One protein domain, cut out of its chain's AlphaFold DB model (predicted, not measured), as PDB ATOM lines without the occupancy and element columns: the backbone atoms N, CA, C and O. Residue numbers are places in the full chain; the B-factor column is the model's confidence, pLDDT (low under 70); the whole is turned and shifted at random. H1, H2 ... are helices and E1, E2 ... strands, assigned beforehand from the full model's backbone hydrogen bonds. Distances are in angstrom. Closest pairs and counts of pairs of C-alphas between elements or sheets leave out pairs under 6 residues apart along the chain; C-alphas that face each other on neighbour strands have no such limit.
ATOM      1  N   GLY A  82     217.837 278.953 188.340       86.94
ATOM      2  CA  GLY A  82     217.349 279.991 187.434       86.94
ATOM      3  C   GLY A  82     216.802 279.463 186.102       86.94
ATOM      4  O   GLY A  82     216.722 278.260 185.846       86.94
ATOM      5  N   VAL A  83     216.402 280.402 185.240       86.12
ATOM      6  CA  VAL A  83     215.608 280.144 184.022       86.12
ATOM      7  C   VAL A  83     216.343 279.256 183.012       86.12
ATOM      8  O   VAL A  83     215.768 278.296 182.504       86.12
ATOM      9  N   ASN A  84     217.620 279.539 182.735       86.00
ATOM     10  CA  ASN A  84     218.364 278.859 181.666       86.00
ATOM     11  C   ASN A  84     218.567 277.367 181.960       86.00
ATOM     12  O   ASN A  84     218.396 276.527 181.079       86.00
ATOM     13  N   VAL A  85     218.913 277.033 183.205       86.12
ATOM     14  CA  VAL A  85     219.147 275.642 183.612       86.12
ATOM     15  C   VAL A  85     217.831 274.878 183.717       86.12
ATOM     16  O   VAL A  85     217.759 273.723 183.306       86.12
ATOM     17  N   SER A  86     216.774 275.534 184.196       85.31
ATOM     18  CA  SER A  86     215.435 274.948 184.237       85.31
ATOM     19  C   SER A  86     214.903 274.612 182.842       85.31
ATOM     20  O   SER A  86     214.355 273.530 182.645       85.31
ATOM     21  N   PHE A  87     215.145 275.473 181.846       88.06
ATOM     22  CA  PHE A  87     214.777 275.196 180.455       88.06
ATOM     23  C   PHE A  87     215.470 273.938 179.917       88.06
ATOM     24  O   PHE A  87     214.806 273.047 179.390       88.06
ATOM     25  N   ILE A  88     216.790 273.831 180.105       90.75
ATOM     26  CA  ILE A  88     217.555 272.649 179.680       90.75
ATOM     27  C   ILE A  88     217.060 271.399 180.413       90.75
ATOM     28  O   ILE A  88     216.845 270.371 179.781       90.75
ATOM     29  N   CYS A  89     216.834 271.485 181.725       89.81
ATOM     30  CA  CYS A  89     216.340 270.366 182.522       89.81
ATOM     31  C   CYS A  89     214.987 269.858 182.012       89.81
ATOM     32  O   CYS A  89     214.838 268.664 181.763       89.81
ATOM     33  N   SER A  90     214.026 270.753 181.779       89.62
ATOM     34  CA  SER A  90     212.712 270.374 181.252       89.62
ATOM     35  C   SER A  90     212.785 269.771 179.856       89.62
ATOM     36  O   SER A  90     212.039 268.841 179.561       89.62
ATOM     37  N   TRP A  91     213.702 270.247 179.014       92.62
ATOM     38  CA  TRP A  91     213.920 269.656 177.697       92.62
ATOM     39  C   TRP A  91     214.539 268.259 177.783       92.62
ATOM     40  O   TRP A  91     214.084 267.343 177.100       92.62
ATOM     41  N   SER A  92     215.495 268.054 178.689       91.94
ATOM     42  CA  SER A  92     216.058 266.731 178.976       91.94
ATOM     43  C   SER A  92     215.004 265.752 179.496       91.94
ATOM     44  O   SER A  92     214.968 264.608 179.050       91.94
ATOM     45  N   ILE A  93     214.120 266.196 180.395       91.19
ATOM     46  CA  ILE A  93     213.013 265.381 180.915       91.19
ATOM     47  C   ILE A  93     212.046 265.008 179.789       91.19
ATOM     48  O   ILE A  93     211.669 263.844 179.665       91.19
ATOM     49  N   LEU A  94     211.687 265.963 178.924       92.56
ATOM     50  CA  LEU A  94     210.807 265.697 177.788       92.56
ATOM     51  C   LEU A  94     211.394 264.632 176.850       92.56
ATOM     52  O   LEU A  94     210.695 263.691 176.480       92.56
ATOM     53  N   PHE A  95     212.674 264.745 176.487       93.12
ATOM     54  CA  PHE A  95     213.332 263.729 175.661       93.12
ATOM     55  C   PHE A  95     213.470 262.385 176.376       93.12
ATOM     56  O   PHE A  95     213.333 261.342 175.736       93.12
ATOM     57  N   GLY A  96     213.671 262.397 177.696       91.81
ATOM     58  CA  GLY A  96     213.608 261.197 178.525       91.81
ATOM     59  C   GLY A  96     212.262 260.488 178.386       91.81
ATOM     60  O   GLY A  96     212.227 259.298 178.080       91.81
ATOM     61  N   TYR A  97     211.154 261.223 178.503       90.69
ATOM     62  CA  TYR A  97     209.817 260.659 178.312       90.69
ATOM     63  C   TYR A  97     209.580 260.146 176.891       90.69
ATOM     64  O   TYR A  97     209.028 259.060 176.736       90.69
ATOM     65  N   PHE A  98     210.031 260.863 175.857       92.88
ATOM     66  CA  PHE A  98     209.926 260.368 174.479       92.88
ATOM     67  C   PHE A  98     210.663 259.042 174.279       92.88
ATOM     68  O   PHE A  98     210.128 258.142 173.634       92.88
ATOM     69  N   SER A  99     211.856 258.906 174.860       90.94
ATOM     70  CA  SER A  99     212.622 257.659 174.820       90.94
ATOM     71  C   SER A  99     211.863 256.505 175.483       90.94
ATOM     72  O   SER A  99     211.758 255.424 174.904       90.94
ATOM     73  N   VAL A 100     211.265 256.743 176.657       89.19
ATOM     74  CA  VAL A 100     210.473 255.727 177.372       89.19
ATOM     75  C   VAL A 100     209.251 255.306 176.558       89.19
ATOM     76  O   VAL A 100     209.016 254.114 176.396       89.19
ATOM     77  N   VAL A 101     208.504 256.255 175.987       89.00
ATOM     78  CA  VAL A 101     207.330 255.941 175.152       89.00
ATOM     79  C   VAL A 101     207.726 255.117 173.927       89.00
ATOM     80  O   VAL A 101     207.063 254.130 173.620       89.00
ATOM     81  N   ALA A 102     208.821 255.481 173.254       88.12
ATOM     82  CA  ALA A 102     209.322 254.731 172.104       88.12
ATOM     83  C   ALA A 102     209.748 253.302 172.481       88.12
ATOM     84  O   ALA A 102     209.481 252.362 171.736       88.12
ATOM     85  N   PHE A 103     210.379 253.124 173.645       87.00
ATOM     86  CA  PHE A 103     210.764 251.806 174.144       87.00
ATOM     87  C   PHE A 103     209.545 250.937 174.489       87.00
ATOM     88  O   PHE A 103     209.456 249.794 174.043       87.00
ATOM     89  N   GLU A 104     208.587 251.476 175.245       87.00
ATOM     90  CA  GLU A 104     207.399 250.735 175.687       87.00
ATOM     91  C   GLU A 104     206.485 250.346 174.506       87.00
ATOM     92  O   GLU A 104     205.895 249.266 174.527       87.00
ATOM     93  N   ALA A 105     206.429 251.167 173.448       86.38
ATOM     94  CA  ALA A 105     205.704 250.865 172.208       86.38
ATOM     95  C   ALA A 105     206.214 249.586 171.517       86.38
ATOM     96  O   ALA A 105     205.428 248.758 171.065       86.38
ATOM     97  N   VAL A 106     207.535 249.383 171.500       83.38
ATOM     98  CA  VAL A 106     208.195 248.221 170.877       83.38
ATOM     99  C   VAL A 106     208.211 247.002 171.809       83.38
ATOM    100  O   VAL A 106     208.216 245.852 171.361       83.38
ATOM    101  N   ALA A 107     208.206 247.225 173.122       85.81
ATOM    102  CA  ALA A 107     208.303 246.152 174.103       85.81
ATOM    103  C   ALA A 107     207.073 245.227 174.094       85.81
ATOM    104  O   ALA A 107     207.226 244.006 174.150       85.81
ATOM    105  N   LEU A 108     205.865 245.786 173.969       83.62
ATOM    106  CA  LEU A 108     204.620 245.012 173.931       83.62
ATOM    107  C   LEU A 108     204.582 243.988 172.778       83.62
ATOM    108  O   LEU A 108     204.426 242.800 173.078       83.62
ATOM    109  N   PRO A 109     204.749 244.368 171.493       81.25
ATOM    110  CA  PRO A 109     204.731 243.405 170.391       81.25
ATOM    111  C   PRO A 109     205.821 242.339 170.525       81.25
ATOM    112  O   PRO A 109     205.558 241.166 170.264       81.25
ATOM    113  N   THR A 110     207.005 242.716 171.021       81.44
ATOM    114  CA  THR A 110     208.110 241.777 171.275       81.44
ATOM    115  C   THR A 110     207.701 240.673 172.255       81.44
ATOM    116  O   THR A 110     207.963 239.491 172.029       81.44
ATOM    117  N   VAL A 111     207.034 241.035 173.356       83.31
ATOM    118  CA  VAL A 111     206.571 240.057 174.352       83.31
ATOM    119  C   VAL A 111     205.415 239.218 173.809       83.31
ATOM    120  O   VAL A 111     205.361 238.014 174.059       83.31
ATOM    121  N   VAL A 112     204.501 239.818 173.045       81.88
ATOM    122  CA  VAL A 112     203.379 239.093 172.426       81.88
ATOM    123  C   VAL A 112     203.882 238.038 171.439       81.88
ATOM    124  O   VAL A 112     203.391 236.910 171.467       81.88
ATOM    125  N   GLU A 113     204.894 238.356 170.632       80.44
ATOM    126  CA  GLU A 113     205.540 237.391 169.736       80.44
ATOM    127  C   GLU A 113     206.221 236.249 170.502       80.44
ATOM    128  O   GLU A 113     206.149 235.097 170.081       80.44
ATOM    129  N   TYR A 114     206.820 236.536 171.662       78.81
ATOM    130  CA  TYR A 114     207.417 235.500 172.508       78.81
ATOM    131  C   TYR A 114     206.376 234.517 173.072       78.81
ATOM    132  O   TYR A 114     206.675 233.341 173.281       78.81
ATOM    133  N   ILE A 115     205.150 234.985 173.328       82.62
ATOM    134  CA  ILE A 115     204.074 234.183 173.928       82.62
ATOM    135  C   ILE A 115     203.256 233.433 172.864       82.62
ATOM    136  O   ILE A 115     202.844 232.296 173.104       82.62
ATOM    137  N   ILE A 116     202.989 234.051 171.708       78.44
ATOM    138  CA  ILE A 116     202.086 233.513 170.680       78.44
ATOM    139  C   ILE A 116     202.892 232.951 169.495       78.44
ATOM    140  O   ILE A 116     203.447 233.721 168.708       78.44
ATOM    141  N   PRO A 117     202.902 231.620 169.275       71.12
ATOM    142  CA  PRO A 117     203.535 231.049 168.091       71.12
ATOM    143  C   PRO A 117     202.818 231.513 166.806       71.12
ATOM    144  O   PRO A 117     201.591 231.491 166.735       71.12
ATOM    145  N   ASN A 118     203.587 231.889 165.775       67.88
ATOM    146  CA  ASN A 118     203.130 232.422 164.472       67.88
ATOM    147  C   ASN A 118     202.478 233.823 164.482       67.88
ATOM    148  O   ASN A 118     201.690 234.133 163.584       67.88
ATOM    149  N   TYR A 119     202.824 234.686 165.441       69.75
ATOM    150  CA  TYR A 119     202.306 236.060 165.515       69.75
ATOM    151  C   TYR A 119     202.778 236.986 164.376       69.75
ATOM    152  O   TYR A 119     202.051 237.887 163.958       69.75
ATOM    153  N   SER A 120     203.973 236.757 163.840       67.75
ATOM    154  CA  SER A 120     204.588 237.599 162.806       67.75
ATOM    155  C   SER A 120     204.006 237.287 161.425       67.75
ATOM    156  O   SER A 120     204.448 236.371 160.733       67.75
ATOM    157  N   GLN A 121     202.961 238.026 161.034       69.50
ATOM    158  CA  GLN A 121     202.248 237.861 159.764       69.50
ATOM    159  C   GLN A 121     202.284 239.164 158.962       69.50
ATOM    160  O   GLN A 121     202.022 240.244 159.491       69.50
ATOM    161  N   GLY A 122     202.583 239.051 157.665       70.75
ATOM    162  CA  GLY A 122     202.636 240.184 156.738       70.75
ATOM    163  C   GLY A 122     203.893 241.033 156.910       70.75
ATOM    164  O   GLY A 122     203.850 242.085 157.540       70.75
ATOM    165  N   TYR A 123     205.008 240.571 156.341       73.56
ATOM    166  CA  TYR A 123     206.258 241.331 156.273       73.56
ATOM    167  C   TYR A 123     206.034 242.690 155.594       73.56
ATOM    168  O   TYR A 123     205.489 242.743 154.490       73.56
ATOM    169  N   LEU A 124     206.451 243.773 156.249       76.56
ATOM    170  CA  LEU A 124     206.355 245.132 155.719       76.56
ATOM    171  C   LEU A 124     207.712 245.610 155.200       76.56
ATOM    172  O   LEU A 124     207.905 245.748 153.993       76.56
ATOM    173  N   TRP A 125     208.649 245.878 156.107       77.88
ATOM    174  CA  TRP A 125     209.974 246.400 155.780       77.88
ATOM    175  C   TRP A 125     210.999 246.014 156.851       77.88
ATOM    176  O   TRP A 125     210.646 245.754 157.998       77.88
ATOM    177  N   ASN A 126     212.283 246.020 156.486       77.75
ATOM    178  CA  ASN A 126     213.392 245.866 157.426       77.75
ATOM    179  C   ASN A 126     213.993 247.238 157.755       77.75
ATOM    180  O   ASN A 126     214.324 248.005 156.848       77.75
ATOM    181  N   VAL A 127     214.156 247.544 159.042       76.06
ATOM    182  CA  VAL A 127     214.903 248.721 159.510       76.06
ATOM    183  C   VAL A 127     216.029 248.248 160.417       76.06
ATOM    184  O   VAL A 127     215.790 247.631 161.448       76.06
ATOM    185  N   ALA A 128     217.272 248.558 160.036       69.56
ATOM    186  CA  ALA A 128     218.471 248.272 160.829       69.56
ATOM    187  C   ALA A 128     218.610 246.799 161.285       69.56
ATOM    188  O   ALA A 128     219.116 246.536 162.373       69.56
ATOM    189  N   GLY A 129     218.170 245.841 160.459       71.00
ATOM    190  CA  GLY A 129     218.221 244.412 160.782       71.00
ATOM    191  C   GLY A 129     217.010 243.885 161.558       71.00
ATOM    192  O   GLY A 129     216.978 242.694 161.846       71.00
ATOM    193  N   TRP A 130     216.011 244.728 161.839       66.69
ATOM    194  CA  TRP A 130     214.744 244.340 162.460       66.69
ATOM    195  C   TRP A 130     213.627 244.280 161.420       66.69
ATOM    196  O   TRP A 130     213.357 245.270 160.731       66.69
ATOM    197  N   ASP A 131     212.983 243.121 161.308       75.38
ATOM    198  CA  ASP A 131     211.850 242.910 160.409       75.38
ATOM    199  C   ASP A 131     210.558 243.409 161.061       75.38
ATOM    200  O   ASP A 131     210.170 242.951 162.134       75.38
ATOM    201  N   VAL A 132     209.886 244.357 160.407       72.69
ATOM    202  CA  VAL A 132     208.606 244.903 160.863       72.69
ATOM    203  C   VAL A 132     207.472 244.134 160.195       72.69
ATOM    204  O   VAL A 132     207.408 244.037 158.967       72.69
ATOM    205  N   TYR A 133     206.558 243.609 161.007       77.56
ATOM    206  CA  TYR A 133     205.371 242.881 160.554       77.56
ATOM    207  C   TYR A 133     204.103 243.723 160.728       77.56
ATOM    208  O   TYR A 133     204.009 244.566 161.619       77.56
ATOM    209  N   ALA A 134     203.085 243.487 159.900       73.38
ATOM    210  CA  ALA A 134     201.804 244.190 159.993       73.38
ATOM    211  C   ALA A 134     201.101 243.956 161.340       73.38
ATOM    212  O   ALA A 134     200.424 244.845 161.854       73.38
ATOM    213  N   THR A 135     201.300 242.782 161.941       75.38
ATOM    214  CA  THR A 135     200.802 242.459 163.284       75.38
ATOM    215  C   THR A 135     201.491 243.261 164.383       75.38
ATOM    216  O   THR A 135     200.819 243.702 165.312       75.38
ATOM    217  N   TRP A 136     202.788 243.542 164.241       72.62
ATOM    218  CA  TRP A 136     203.519 244.427 165.150       72.62
ATOM    219  C   TRP A 136     202.935 245.840 165.137       72.62
ATOM    220  O   TRP A 136     202.593 246.364 166.196       72.62
ATOM    221  N   VAL A 137     202.721 246.401 163.942       74.38
ATOM    222  CA  VAL A 137     202.122 247.735 163.772       74.38
ATOM    223  C   VAL A 137     200.723 247.796 164.397       74.38
ATOM    224  O   VAL A 137     200.401 248.666 165.201       74.38
ATOM    225  N   ALA A 138     199.890 246.788 164.134       72.81
ATOM    226  CA  ALA A 138     198.539 246.723 164.694       72.81
ATOM    227  C   ALA A 138     198.490 246.664 166.237       72.81
ATOM    228  O   ALA A 138     197.461 246.996 166.823       72.81
ATOM    229  N   SER A 139     199.568 246.226 166.891       69.31
ATOM    230  CA  SER A 139     199.611 245.982 168.339       69.31
ATOM    231  C   SER A 139     200.328 247.045 169.167       69.31
ATOM    232  O   SER A 139     200.238 246.999 170.392       69.31
ATOM    233  N   GLY A 140     200.987 248.018 168.535       63.44
ATOM    234  CA  GLY A 140     201.645 249.090 169.283       63.44
ATOM    235  C   GLY A 140     202.770 249.844 168.579       63.44
ATOM    236  O   GLY A 140     203.434 250.621 169.259       63.44
ATOM    237  N   CYS A 141     202.968 249.663 167.268       56.41
ATOM    238  CA  CYS A 141     203.986 250.377 166.486       56.41
ATOM    239  C   CYS A 141     203.382 251.140 165.302       56.41
ATOM    240  O   CYS A 141     202.434 250.625 164.682       56.41
TER     241      CYS A 141
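AT A GLANCE: This is residues 82 to 141 of the 141 residues of the protein "Cationic amino acid transporter" of Psychrobacter sp. JCM 18900 (UniProt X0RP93). One long helix, H1, with residues 82 to 101 standing free as an arm, leads to a small head where the hairpin E1-E2 and short helix H2 gather near H1's other end. The 60 printed residues hold H1, E1, E2 and H2 in that order, with an antiparallel two-stranded sheet, mostly helix. The whole is extended, radius of gyration of the C-alphas 16.7 A, spanning 55 by 22 by 17 A.

HOW THE PARTS SIT: H1, residues 83 to 115, touches H2, residues 134 to 140, with residues 105 to 109 alone; the closest C-alphas, of Ala 105 and Gly 140, are 5.3 A apart. They run opposite ways at a steep tilt of 49 degrees. H1 is apart from E2, residues 130 to 133. E2 forms an antiparallel hairpin with E1, residues 123 to 127; N 124 and O 132 are within hydrogen-bond range, 2.9 A. Every O i to N i+4 pair is within range in H2, 26 of 29 in H1.

IN THESE COORDINATES: H1 runs 48.4 A from C-alpha 83 at (215.608, 280.144, 184.022). E1 spans 11.8 A, E2 9.7 A and H2 10.5 A, ending at C-alpha 140, (201.645, 249.090, 169.283).

THE WHOLE: The C-alphas of Gly 82 and Asn 118, the two farthest apart, are 54.7 A apart. The printed part has no cut and no long link. pLDDT is under 70 at residues 118 to 121, 128, 130 and 139 to 141.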